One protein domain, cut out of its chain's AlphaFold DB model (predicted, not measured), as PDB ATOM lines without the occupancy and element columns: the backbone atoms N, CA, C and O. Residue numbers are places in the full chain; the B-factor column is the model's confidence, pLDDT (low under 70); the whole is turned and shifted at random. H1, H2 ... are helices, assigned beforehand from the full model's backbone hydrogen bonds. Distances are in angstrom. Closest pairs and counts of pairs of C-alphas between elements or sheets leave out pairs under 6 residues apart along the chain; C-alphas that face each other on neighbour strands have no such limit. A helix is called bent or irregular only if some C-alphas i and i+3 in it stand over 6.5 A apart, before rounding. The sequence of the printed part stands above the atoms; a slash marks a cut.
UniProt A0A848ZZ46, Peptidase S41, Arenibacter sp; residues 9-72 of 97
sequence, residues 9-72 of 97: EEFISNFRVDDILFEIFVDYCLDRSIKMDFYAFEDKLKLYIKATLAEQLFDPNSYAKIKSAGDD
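What this domain is: This is residues 9 to 72 of the 97 residues of the protein "Peptidase S41" of Arenibacter sp (UniProt A0A848ZZ46). A helical hairpin is made by the long helix H3 and the shorter H4, which folds back beside residues 47 to 55 of H3. H2 runs crosswise to H3, near residues 42 to 46 of it, and the short helix H1 lies near both helices of the hairpin. The printed part has 64 residues with four named helices, in the order H1, H2, H3, H4, and no named strand; the class is all helix. It is compact, with a radius of gyration of the C-alphas of 12.2 A, and the C-alphas span 34 by 26 by 19 A.

How they stand to each other: H1, residues 9 to 14, is close to but not clearly touching H3, residues 39 to 57; the closest C-alphas, those of Phe 11 and Ala 54, are 7.4 A apart. These two run opposite ways at a shallow tilt of 25 degrees. H1 is also close to but not clearly touching H4, residues 60 to 69, with the C-alphas of Ile 12 and Ile 66 the closest at 7.0 A. They run the same way at a tilt of 36 degrees, only just steep. H2, residues 19 to 30, is apart from H1 and from H4. H2 and H3 only just touch, with 3 pairs of C-alphas within 8 A, and stand about perpendicular at 84 degrees. H2 touches H3 with residue 22 alone, and H3 touches H2 with residues 42 to 46 alone; the closest C-alphas of the two are those of Phe 22 and Lys 46, 6.6 A apart. H3, with residues 47 to 55 alone, touches H4 in a hairpin; the C-alphas of Ala 51 and Tyr 63 are the closest at 4.4 A. The two run opposite ways at a shallow tilt of 29 degrees. Every O i to N i+4 pair is within hydrogen-bond range in H1 and H2, against 13 of 15 in H3 and 5 of 6 in H4.

Where its parts are: H1 begins with C-alpha 9 at (30.495, -69.977, -50.229) and measures 8.3 A from first to last C-alpha. H2 measures 16.2 A. H3 begins with C-alpha 39 at (15.768, -81.954, -29.296) and measures 26.2 A. It is irregular, with C-alphas 40 and 43 standing 8.3 A apart, and has a kink of 32 degrees near residue 46. H4 measures 15.1 A and ends with C-alpha 69 at (25.328, -82.920, -46.909).

The domain as a whole: The two C-alphas farthest apart are those of Glu 9 and Ser 33, at 35.4 A. The printed part has no cut. The links H1 to H2 and H3 to H4 are tight, and the link H2 to H3, with 8 residues, is short. The mean pLDDT of the printed part is 91.5; residues 70 to 72 are under 70.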
ATOM      1  N   GLU A   9      29.512 -68.958 -50.602       87.56
ATOM      2  CA  GLU A   9      30.495 -69.977 -50.229       87.56
ATOM      3  C   GLU A   9      30.873 -69.891 -48.748       87.56
ATOM      4  O   GLU A   9      30.926 -70.918 -48.064       87.56
ATOM      5  N   GLU A  10      31.080 -68.676 -48.233       86.94
ATOM      6  CA  GLU A  10      31.356 -68.450 -46.812       86.94
ATOM      7  C   GLU A  10      30.165 -68.835 -45.942       86.94
ATOM      8  O   GLU A  10      30.352 -69.453 -44.894       86.94
ATOM      9  N   PHE A  11      28.937 -68.530 -46.371       90.31
ATOM     10  CA  PHE A  11      27.746 -68.935 -45.630       90.31
ATOM     11  C   PHE A  11      27.634 -70.460 -45.572       90.31
ATOM     12  O   PHE A  11      27.504 -71.046 -44.496       90.31
ATOM     13  N   ILE A  12      27.738 -71.132 -46.722       87.19
ATOM     14  CA  ILE A  12      27.637 -72.594 -46.796       87.19
ATOM     15  C   ILE A  12      28.707 -73.262 -45.925       87.19
ATOM     16  O   ILE A  12      28.394 -74.226 -45.223       87.19
ATOM     17  N   SER A  13      29.935 -72.746 -45.922       85.62
ATOM     18  CA  SER A  13      31.059 -73.383 -45.225       85.62
ATOM     19  C   SER A  13      31.096 -73.062 -43.730       85.62
ATOM     20  O   SER A  13      31.318 -73.954 -42.913       85.62
ATOM     21  N   ASN A  14      30.834 -71.807 -43.358       86.00
ATOM     22  CA  ASN A  14      31.174 -71.298 -42.027       86.00
ATOM     23  C   ASN A  14      29.953 -71.004 -41.157       86.00
ATOM     24  O   ASN A  14      30.058 -71.068 -39.933       86.00
ATOM     25  N   PHE A  15      28.796 -70.699 -41.751       90.56
ATOM     26  CA  PHE A  15      27.602 -70.426 -40.957       90.56
ATOM     27  C   PHE A  15      27.122 -71.705 -40.264       90.56
ATOM     28  O   PHE A  15      26.998 -72.767 -40.885       90.56
ATOM     29  N   ARG A  16      26.826 -71.600 -38.971       89.69
ATOM     30  CA  ARG A  16      26.213 -72.655 -38.165       89.69
ATOM     31  C   ARG A  16      24.998 -72.068 -37.471       89.69
ATOM     32  O   ARG A  16      25.049 -70.934 -37.011       89.69
ATOM     33  N   VAL A  17      23.922 -72.845 -37.420       94.19
ATOM     34  CA  VAL A  17      22.764 -72.510 -36.591       94.19
ATOM     35  C   VAL A  17      23.172 -72.804 -35.157       94.19
ATOM     36  O   VAL A  17      23.412 -73.961 -34.812       94.19
ATOM     37  N   ASP A  18      23.347 -71.745 -34.376       94.56
ATOM     38  CA  ASP A  18      23.638 -71.844 -32.953       94.56
ATOM     39  C   ASP A  18      22.376 -72.198 -32.155       94.56
ATOM     40  O   ASP A  18      21.264 -72.264 -32.688       94.56
ATOM     41  N   ASP A  19      22.569 -72.471 -30.868       95.19
ATOM     42  CA  ASP A  19      21.481 -72.866 -29.972       95.19
ATOM     43  C   ASP A  19      20.464 -71.737 -29.819       95.19
ATOM     44  O   ASP A  19      19.270 -71.990 -29.781       95.19
ATOM     45  N   ILE A  20      20.909 -70.479 -29.841       96.81
ATOM     46  CA  ILE A  20      20.019 -69.319 -29.721       96.81
ATOM     47  C   ILE A  20      19.046 -69.269 -30.905       96.81
ATOM     48  O   ILE A  20      17.840 -69.127 -30.715       96.81
ATOM     49  N   LEU A  21      19.548 -69.403 -32.136       95.88
ATOM     50  CA  LEU A  21      18.709 -69.413 -33.330       95.88
ATOM     51  C   LEU A  21      17.803 -70.648 -33.383       95.88
ATOM     52  O   LEU A  21      16.682 -70.561 -33.886       95.88
ATOM     53  N   PHE A  22      18.276 -71.786 -32.872       97.44
ATOM     54  CA  PHE A  22      17.467 -72.992 -32.752       97.44
ATOM     55  C   PHE A  22      16.315 -72.819 -31.752       97.44
ATOM     56  O   PHE A  22      15.175 -73.103 -32.108       97.44
ATOM     57  N   GLU A  23      16.572 -72.278 -30.562       97.88
ATOM     58  CA  GLU A  23      15.538 -72.026 -29.548       97.88
ATOM     59  C   GLU A  23      14.488 -71.023 -30.044       97.88
ATOM     60  O   GLU A  23      13.291 -71.258 -29.906       97.88
ATOM     61  N   ILE A  24      14.901 -69.971 -30.763       97.44
ATOM     62  CA  ILE A  24      13.959 -69.041 -31.414       97.44
ATOM     63  C   ILE A  24      13.030 -69.777 -32.395       97.44
ATOM     64  O   ILE A  24      11.847 -69.445 -32.514       97.44
ATOM     65  N   PHE A  25      13.547 -70.770 -33.123       96.94
ATOM     66  CA  PHE A  25      12.730 -71.594 -34.012       96.94
ATOM     67  C   PHE A  25      11.774 -72.511 -33.232       96.94
ATOM     68  O   PHE A  25      10.616 -72.656 -33.631       96.94
ATOM     69  N   VAL A  26      12.228 -73.100 -32.122       97.44
ATOM     70  CA  VAL A  26      11.384 -73.915 -31.237       97.44
ATOM     71  C   VAL A  26      10.228 -73.076 -30.690       97.44
ATOM     72  O   VAL A  26       9.072 -73.463 -30.873       97.44
ATOM     73  N   ASP A  27      10.511 -71.897 -30.137       97.50
ATOM     74  CA  ASP A  27       9.498 -70.959 -29.634       97.50
ATOM     75  C   ASP A  27       8.480 -70.597 -30.725       97.50
ATOM     76  O   ASP A  27       7.268 -70.719 -30.533       97.50
ATOM     77  N   TYR A  28       8.960 -70.268 -31.930       96.88
ATOM     78  CA  TYR A  28       8.105 -69.983 -33.085       96.88
ATOM     79  C   TYR A  28       7.142 -71.136 -33.427       96.88
ATOM     80  O   TYR A  28       5.995 -70.897 -33.835       96.88
ATOM     81  N   CYS A  29       7.606 -72.382 -33.305       97.25
ATOM     82  CA  CYS A  29       6.807 -73.582 -33.536       97.25
ATOM     83  C   CYS A  29       5.796 -73.828 -32.409       97.25
ATOM     84  O   CYS A  29       4.639 -74.157 -32.696       97.25
ATOM     85  N   LEU A  30       6.202 -73.639 -31.152       96.50
ATOM     86  CA  LEU A  30       5.341 -73.791 -29.979       96.50
ATOM     87  C   LEU A  30       4.197 -72.771 -29.982       96.50
ATOM     88  O   LEU A  30       3.045 -73.158 -29.779       96.50
ATOM     89  N   ASP A  31       4.480 -71.520 -30.352       97.69
ATOM     90  CA  ASP A  31       3.474 -70.464 -30.552       97.69
ATOM     91  C   ASP A  31       2.409 -70.852 -31.590       97.69
ATOM     92  O   ASP A  31       1.271 -70.379 -31.558       97.69
ATOM     93  N   ARG A  32       2.758 -71.751 -32.517       97.62
ATOM     94  CA  ARG A  32       1.873 -72.287 -33.566       97.62
ATOM     95  C   ARG A  32       1.284 -73.646 -33.224       97.62
ATOM     96  O   ARG A  32       0.682 -74.283 -34.085       97.62
ATOM     97  N   SER A  33       1.428 -74.089 -31.976       96.38
ATOM     98  CA  SER A  33       0.954 -75.392 -31.504       96.38
ATOM     99  C   SER A  33       1.542 -76.586 -32.272       96.38
ATOM    100  O   SER A  33       0.941 -77.662 -32.301       96.38
ATOM    101  N   ILE A  34       2.725 -76.429 -32.876       96.44
ATOM    102  CA  ILE A  34       3.460 -77.539 -33.486       96.44
ATOM    103  C   ILE A  34       4.133 -78.318 -32.356       96.44
ATOM    104  O   ILE A  34       4.944 -77.774 -31.611       96.44
ATOM    105  N   LYS A  35       3.784 -79.601 -32.224       92.00
ATOM    106  CA  LYS A  35       4.322 -80.488 -31.188       92.00
ATOM    107  C   LYS A  35       5.169 -81.580 -31.819       92.00
ATOM    108  O   LYS A  35       4.659 -82.388 -32.591       92.00
ATOM    109  N   MET A  36       6.443 -81.616 -31.456       94.56
ATOM    110  CA  MET A  36       7.370 -82.693 -31.782       94.56
ATOM    111  C   MET A  36       8.511 -82.709 -30.765       94.56
ATOM    112  O   MET A  36       8.668 -81.772 -29.985       94.56
ATOM    113  N   ASP A  37       9.311 -83.767 -30.788       95.12
ATOM    114  CA  ASP A  37      10.544 -83.824 -30.011       95.12
ATOM    115  C   ASP A  37      11.652 -83.047 -30.741       95.12
ATOM    116  O   ASP A  37      12.400 -83.601 -31.543       95.12
ATOM    117  N   PHE A  38      11.693 -81.726 -30.541       96.19
ATOM    118  CA  PHE A  38      12.641 -80.849 -31.233       96.19
ATOM    119  C   PHE A  38      14.094 -81.239 -30.954       96.19
ATOM    120  O   PHE A  38      14.900 -81.267 -31.882       96.19
ATOM    121  N   TYR A  39      14.411 -81.605 -29.712       95.69
ATOM    122  CA  TYR A  39      15.768 -81.954 -29.296       95.69
ATOM    123  C   TYR A  39      16.210 -83.321 -29.833       95.69
ATOM    124  O   TYR A  39      17.360 -83.474 -30.234       95.69
ATOM    125  N   ALA A  40      15.298 -84.292 -29.980       96.00
ATOM    126  CA  ALA A  40      15.616 -85.540 -30.686       96.00
ATOM    127  C   ALA A  40      15.958 -85.332 -32.174       96.00
ATOM    128  O   ALA A  40      16.593 -86.193 -32.788       96.00
ATOM    129  N   PHE A  41      15.547 -84.207 -32.767       94.75
ATOM    130  CA  PHE A  41      15.807 -83.868 -34.169       94.75
ATOM    131  C   PHE A  41      16.668 -82.614 -34.347       94.75
ATOM    132  O   PHE A  41      16.714 -82.077 -35.456       94.75
ATOM    133  N   GLU A  42      17.370 -82.170 -33.307       94.31
ATOM    134  CA  GLU A  42      18.087 -80.893 -33.279       94.31
ATOM    135  C   GLU A  42      19.033 -80.721 -34.474       94.31
ATOM    136  O   GLU A  42      18.901 -79.761 -35.232       94.31
ATOM    137  N   ASP A  43      19.914 -81.694 -34.724       92.31
ATOM    138  CA  ASP A  43      20.875 -81.644 -35.836       92.31
ATOM    139  C   ASP A  43      20.189 -81.516 -37.200       92.31
ATOM    140  O   ASP A  43      20.609 -80.742 -38.067       92.31
ATOM    141  N   LYS A  44      19.094 -82.261 -37.395       92.31
ATOM    142  CA  LYS A  44      18.317 -82.203 -38.638       92.31
ATOM    143  C   LYS A  44      17.631 -80.852 -38.772       92.31
ATOM    144  O   LYS A  44      17.682 -80.253 -39.843       92.31
ATOM    145  N   LEU A  45      17.010 -80.354 -37.709       94.88
ATOM    146  CA  LEU A  45      16.331 -79.063 -37.717       94.88
ATOM    147  C   LEU A  45      17.318 -77.920 -37.970       94.88
ATOM    148  O   LEU A  45      17.071 -77.103 -38.854       94.88
ATOM    149  N   LYS A  46      18.480 -77.912 -37.311       95.62
ATOM    150  CA  LYS A  46      19.564 -76.949 -37.561       95.62
ATOM    151  C   LYS A  46      20.049 -76.991 -39.013       95.62
ATOM    152  O   LYS A  46      20.252 -75.939 -39.622       95.62
ATOM    153  N   LEU A  47      20.166 -78.179 -39.612       94.19
ATOM    154  CA  LEU A  47      20.483 -78.322 -41.035       94.19
ATOM    155  C   LEU A  47      19.409 -77.688 -41.933       94.19
ATOM    156  O   LEU A  47      19.746 -76.940 -42.853       94.19
ATOM    157  N   TYR A  48      18.130 -77.956 -41.664       94.75
ATOM    158  CA  TYR A  48      17.015 -77.403 -42.440       94.75
ATOM    159  C   TYR A  48      16.877 -75.887 -42.277       94.75
ATOM    160  O   TYR A  48      16.633 -75.193 -43.265       94.75
ATOM    161  N   ILE A  49      17.098 -75.357 -41.073       95.69
ATOM    162  CA  ILE A  49      17.138 -73.914 -40.815       95.69
ATOM    163  C   ILE A  49      18.257 -73.283 -41.653       95.69
ATOM    164  O   ILE A  49      18.003 -72.346 -42.409       95.69
ATOM    165  N   LYS A  50      19.477 -73.840 -41.609       95.12
ATOM    166  CA  LYS A  50      20.607 -73.360 -42.423       95.12
ATOM    167  C   LYS A  50      20.295 -73.391 -43.921       95.12
ATOM    168  O   LYS A  50      20.583 -72.420 -44.619       95.12
ATOM    169  N   ALA A  51      19.725 -74.490 -44.412       94.69
ATOM    170  CA  ALA A  51      19.378 -74.648 -45.822       94.69
ATOM    171  C   ALA A  51      18.340 -73.605 -46.266       94.69
ATOM    172  O   ALA A  51      18.521 -72.960 -47.297       94.69
ATOM    173  N   THR A  52      17.299 -73.396 -45.456       95.44
ATOM    174  CA  THR A  52      16.228 -72.424 -45.726       95.44
ATOM    175  C   THR A  52      16.760 -70.991 -45.728       95.44
ATOM    176  O   THR A  52      16.422 -70.203 -46.606       95.44
ATOM    177  N   LEU A  53      17.650 -70.650 -44.792       94.12
ATOM    178  CA  LEU A  53      18.301 -69.339 -44.780       94.12
ATOM    179  C   LEU A  53      19.173 -69.124 -46.023       94.12
ATOM    180  O   LEU A  53      19.147 -68.044 -46.605       94.12
ATOM    181  N   ALA A  54      19.911 -70.143 -46.472       93.69
ATOM    182  CA  ALA A  54      20.715 -70.037 -47.689       93.69
ATOM    183  C   ALA A  54      19.859 -69.821 -48.946       93.69
ATOM    184  O   ALA A  54      20.259 -69.080 -49.841       93.69
ATOM    185  N   GLU A  55      18.682 -70.444 -49.013       94.75
ATOM    186  CA  GLU A  55      17.719 -70.211 -50.092       94.75
ATOM    187  C   GLU A  55      17.229 -68.768 -50.118       94.75
ATOM    188  O   GLU A  55      17.272 -68.119 -51.160       94.75
ATOM    189  N   GLN A  56      16.803 -68.260 -48.960       93.69
ATOM    190  CA  GLN A  56      16.280 -66.902 -48.819       93.69
ATOM    191  C   GLN A  56      17.338 -65.830 -49.109       93.69
ATOM    192  O   GLN A  56      17.001 -64.750 -49.590       93.69
ATOM    193  N   LEU A  57      18.605 -66.111 -48.794       92.12
ATOM    194  CA  LEU A  57      19.713 -65.175 -48.977       92.12
ATOM    195  C   LEU A  57      20.333 -65.225 -50.380       92.12
ATOM    196  O   LEU A  57      20.839 -64.197 -50.833       92.12
ATOM    197  N   PHE A  58      20.328 -66.383 -51.049       91.94
ATOM    198  CA  PHE A  58      21.068 -66.586 -52.299       91.94
ATOM    199  C   PHE A  58      20.198 -67.174 -53.416       91.94
ATOM    200  O   PHE A  58      19.855 -66.461 -54.354       91.94
ATOM    201  N   ASP A  59      19.875 -68.472 -53.347       90.94
ATOM    202  CA  ASP A  59      19.101 -69.175 -54.376       90.94
ATOM    203  C   ASP A  59      18.657 -70.588 -53.935       90.94
ATOM    204  O   ASP A  59      19.296 -71.194 -53.066       90.94
ATOM    205  N   PRO A  60      17.638 -71.180 -54.593       88.56
ATOM    206  CA  PRO A  60      17.150 -72.532 -54.290       88.56
ATOM    207  C   PRO A  60      18.194 -73.652 -54.410       88.56
ATOM    208  O   PRO A  60      18.114 -74.660 -53.709       88.56
ATOM    209  N   ASN A  61      19.213 -73.502 -55.261       89.62
ATOM    210  CA  ASN A  61      20.271 -74.513 -55.389       89.62
ATOM    211  C   ASN A  61      21.124 -74.599 -54.106       89.62
ATOM    212  O   ASN A  61      21.658 -75.655 -53.758       89.62
ATOM    213  N   SER A  62      21.211 -73.502 -53.351       88.56
ATOM    214  CA  SER A  62      21.895 -73.454 -52.054       88.56
ATOM    215  C   SER A  62      21.221 -74.342 -51.008       88.56
ATOM    216  O   SER A  62      21.915 -75.022 -50.250       88.56
ATOM    217  N   TYR A  63      19.884 -74.404 -51.013       90.94
ATOM    218  CA  TYR A  63      19.118 -75.311 -50.158       90.94
ATOM    219  C   TYR A  63      19.483 -76.767 -50.431       90.94
ATOM    220  O   TYR A  63      19.853 -77.504 -49.515       90.94
ATOM    221  N   ALA A  64      19.415 -77.168 -51.706       86.62
ATOM    222  CA  ALA A  64      19.685 -78.535 -52.132       86.62
ATOM    223  C   ALA A  64      21.100 -78.970 -51.735       86.62
ATOM    224  O   ALA A  64      21.262 -80.037 -51.147       86.62
ATOM    225  N   LYS A  65      22.098 -78.103 -51.962       87.06
ATOM    226  CA  LYS A  65      23.504 -78.357 -51.623       87.06
ATOM    227  C   LYS A  65      23.745 -78.539 -50.121       87.06
ATOM    228  O   LYS A  65      24.537 -79.392 -49.725       87.06
ATOM    229  N   ILE A  66      23.091 -77.744 -49.273       86.94
ATOM    230  CA  ILE A  66      23.226 -77.882 -47.815       86.94
ATOM    231  C   ILE A  66      22.487 -79.132 -47.338       86.94
ATOM    232  O   ILE A  66      23.062 -79.939 -46.610       86.94
ATOM    233  N   LYS A  67      21.244 -79.333 -47.785       86.31
ATOM    234  CA  LYS A  67      20.440 -80.498 -47.409       86.31
ATOM    235  C   LYS A  67      21.122 -81.811 -47.801       86.31
ATOM    236  O   LYS A  67      21.131 -82.739 -46.999       86.31
ATOM    237  N   SER A  68      21.745 -81.872 -48.982       82.25
ATOM    238  CA  SER A  68      22.443 -83.074 -49.453       82.25
ATOM    239  C   SER A  68      23.610 -83.501 -48.564       82.25
ATOM    240  O   SER A  68      23.931 -84.682 -48.527       82.25
ATOM    241  N   ALA A  69      24.229 -82.581 -47.816       73.38
ATOM    242  CA  ALA A  69      25.328 -82.920 -46.909       73.38
ATOM    243  C   ALA A  69      24.872 -83.756 -45.694       73.38
ATOM    244  O   ALA A  69      25.664 -84.497 -45.112       73.38
ATOM    245  N   GLY A  70      23.597 -83.649 -45.306       65.88
ATOM    246  CA  GLY A  70      23.002 -84.436 -44.224       65.88
ATOM    247  C   GLY A  70      22.262 -85.691 -44.686       65.88
ATOM    248  O   GLY A  70      21.700 -86.384 -43.846       65.88
ATOM    249  N   ASP A  71      22.235 -85.977 -45.989       66.12
ATOM    250  CA  ASP A  71      21.501 -87.103 -46.561       66.12
ATOM    251  C   ASP A  71      22.360 -88.375 -46.536       66.12
ATOM    252  O   ASP A  71      23.391 -88.465 -47.206       66.12
ATOM    253  N   ASP A  72      21.942 -89.368 -45.752       62.91
ATOM    254  CA  ASP A  72      22.691 -90.616 -45.585       62.91
ATOM    255  C   ASP A  72      22.738 -91.460 -46.868       62.91
ATOM    256  O   ASP A  72      23.718 -92.171 -47.096       62.91
TER     257      ASP A  72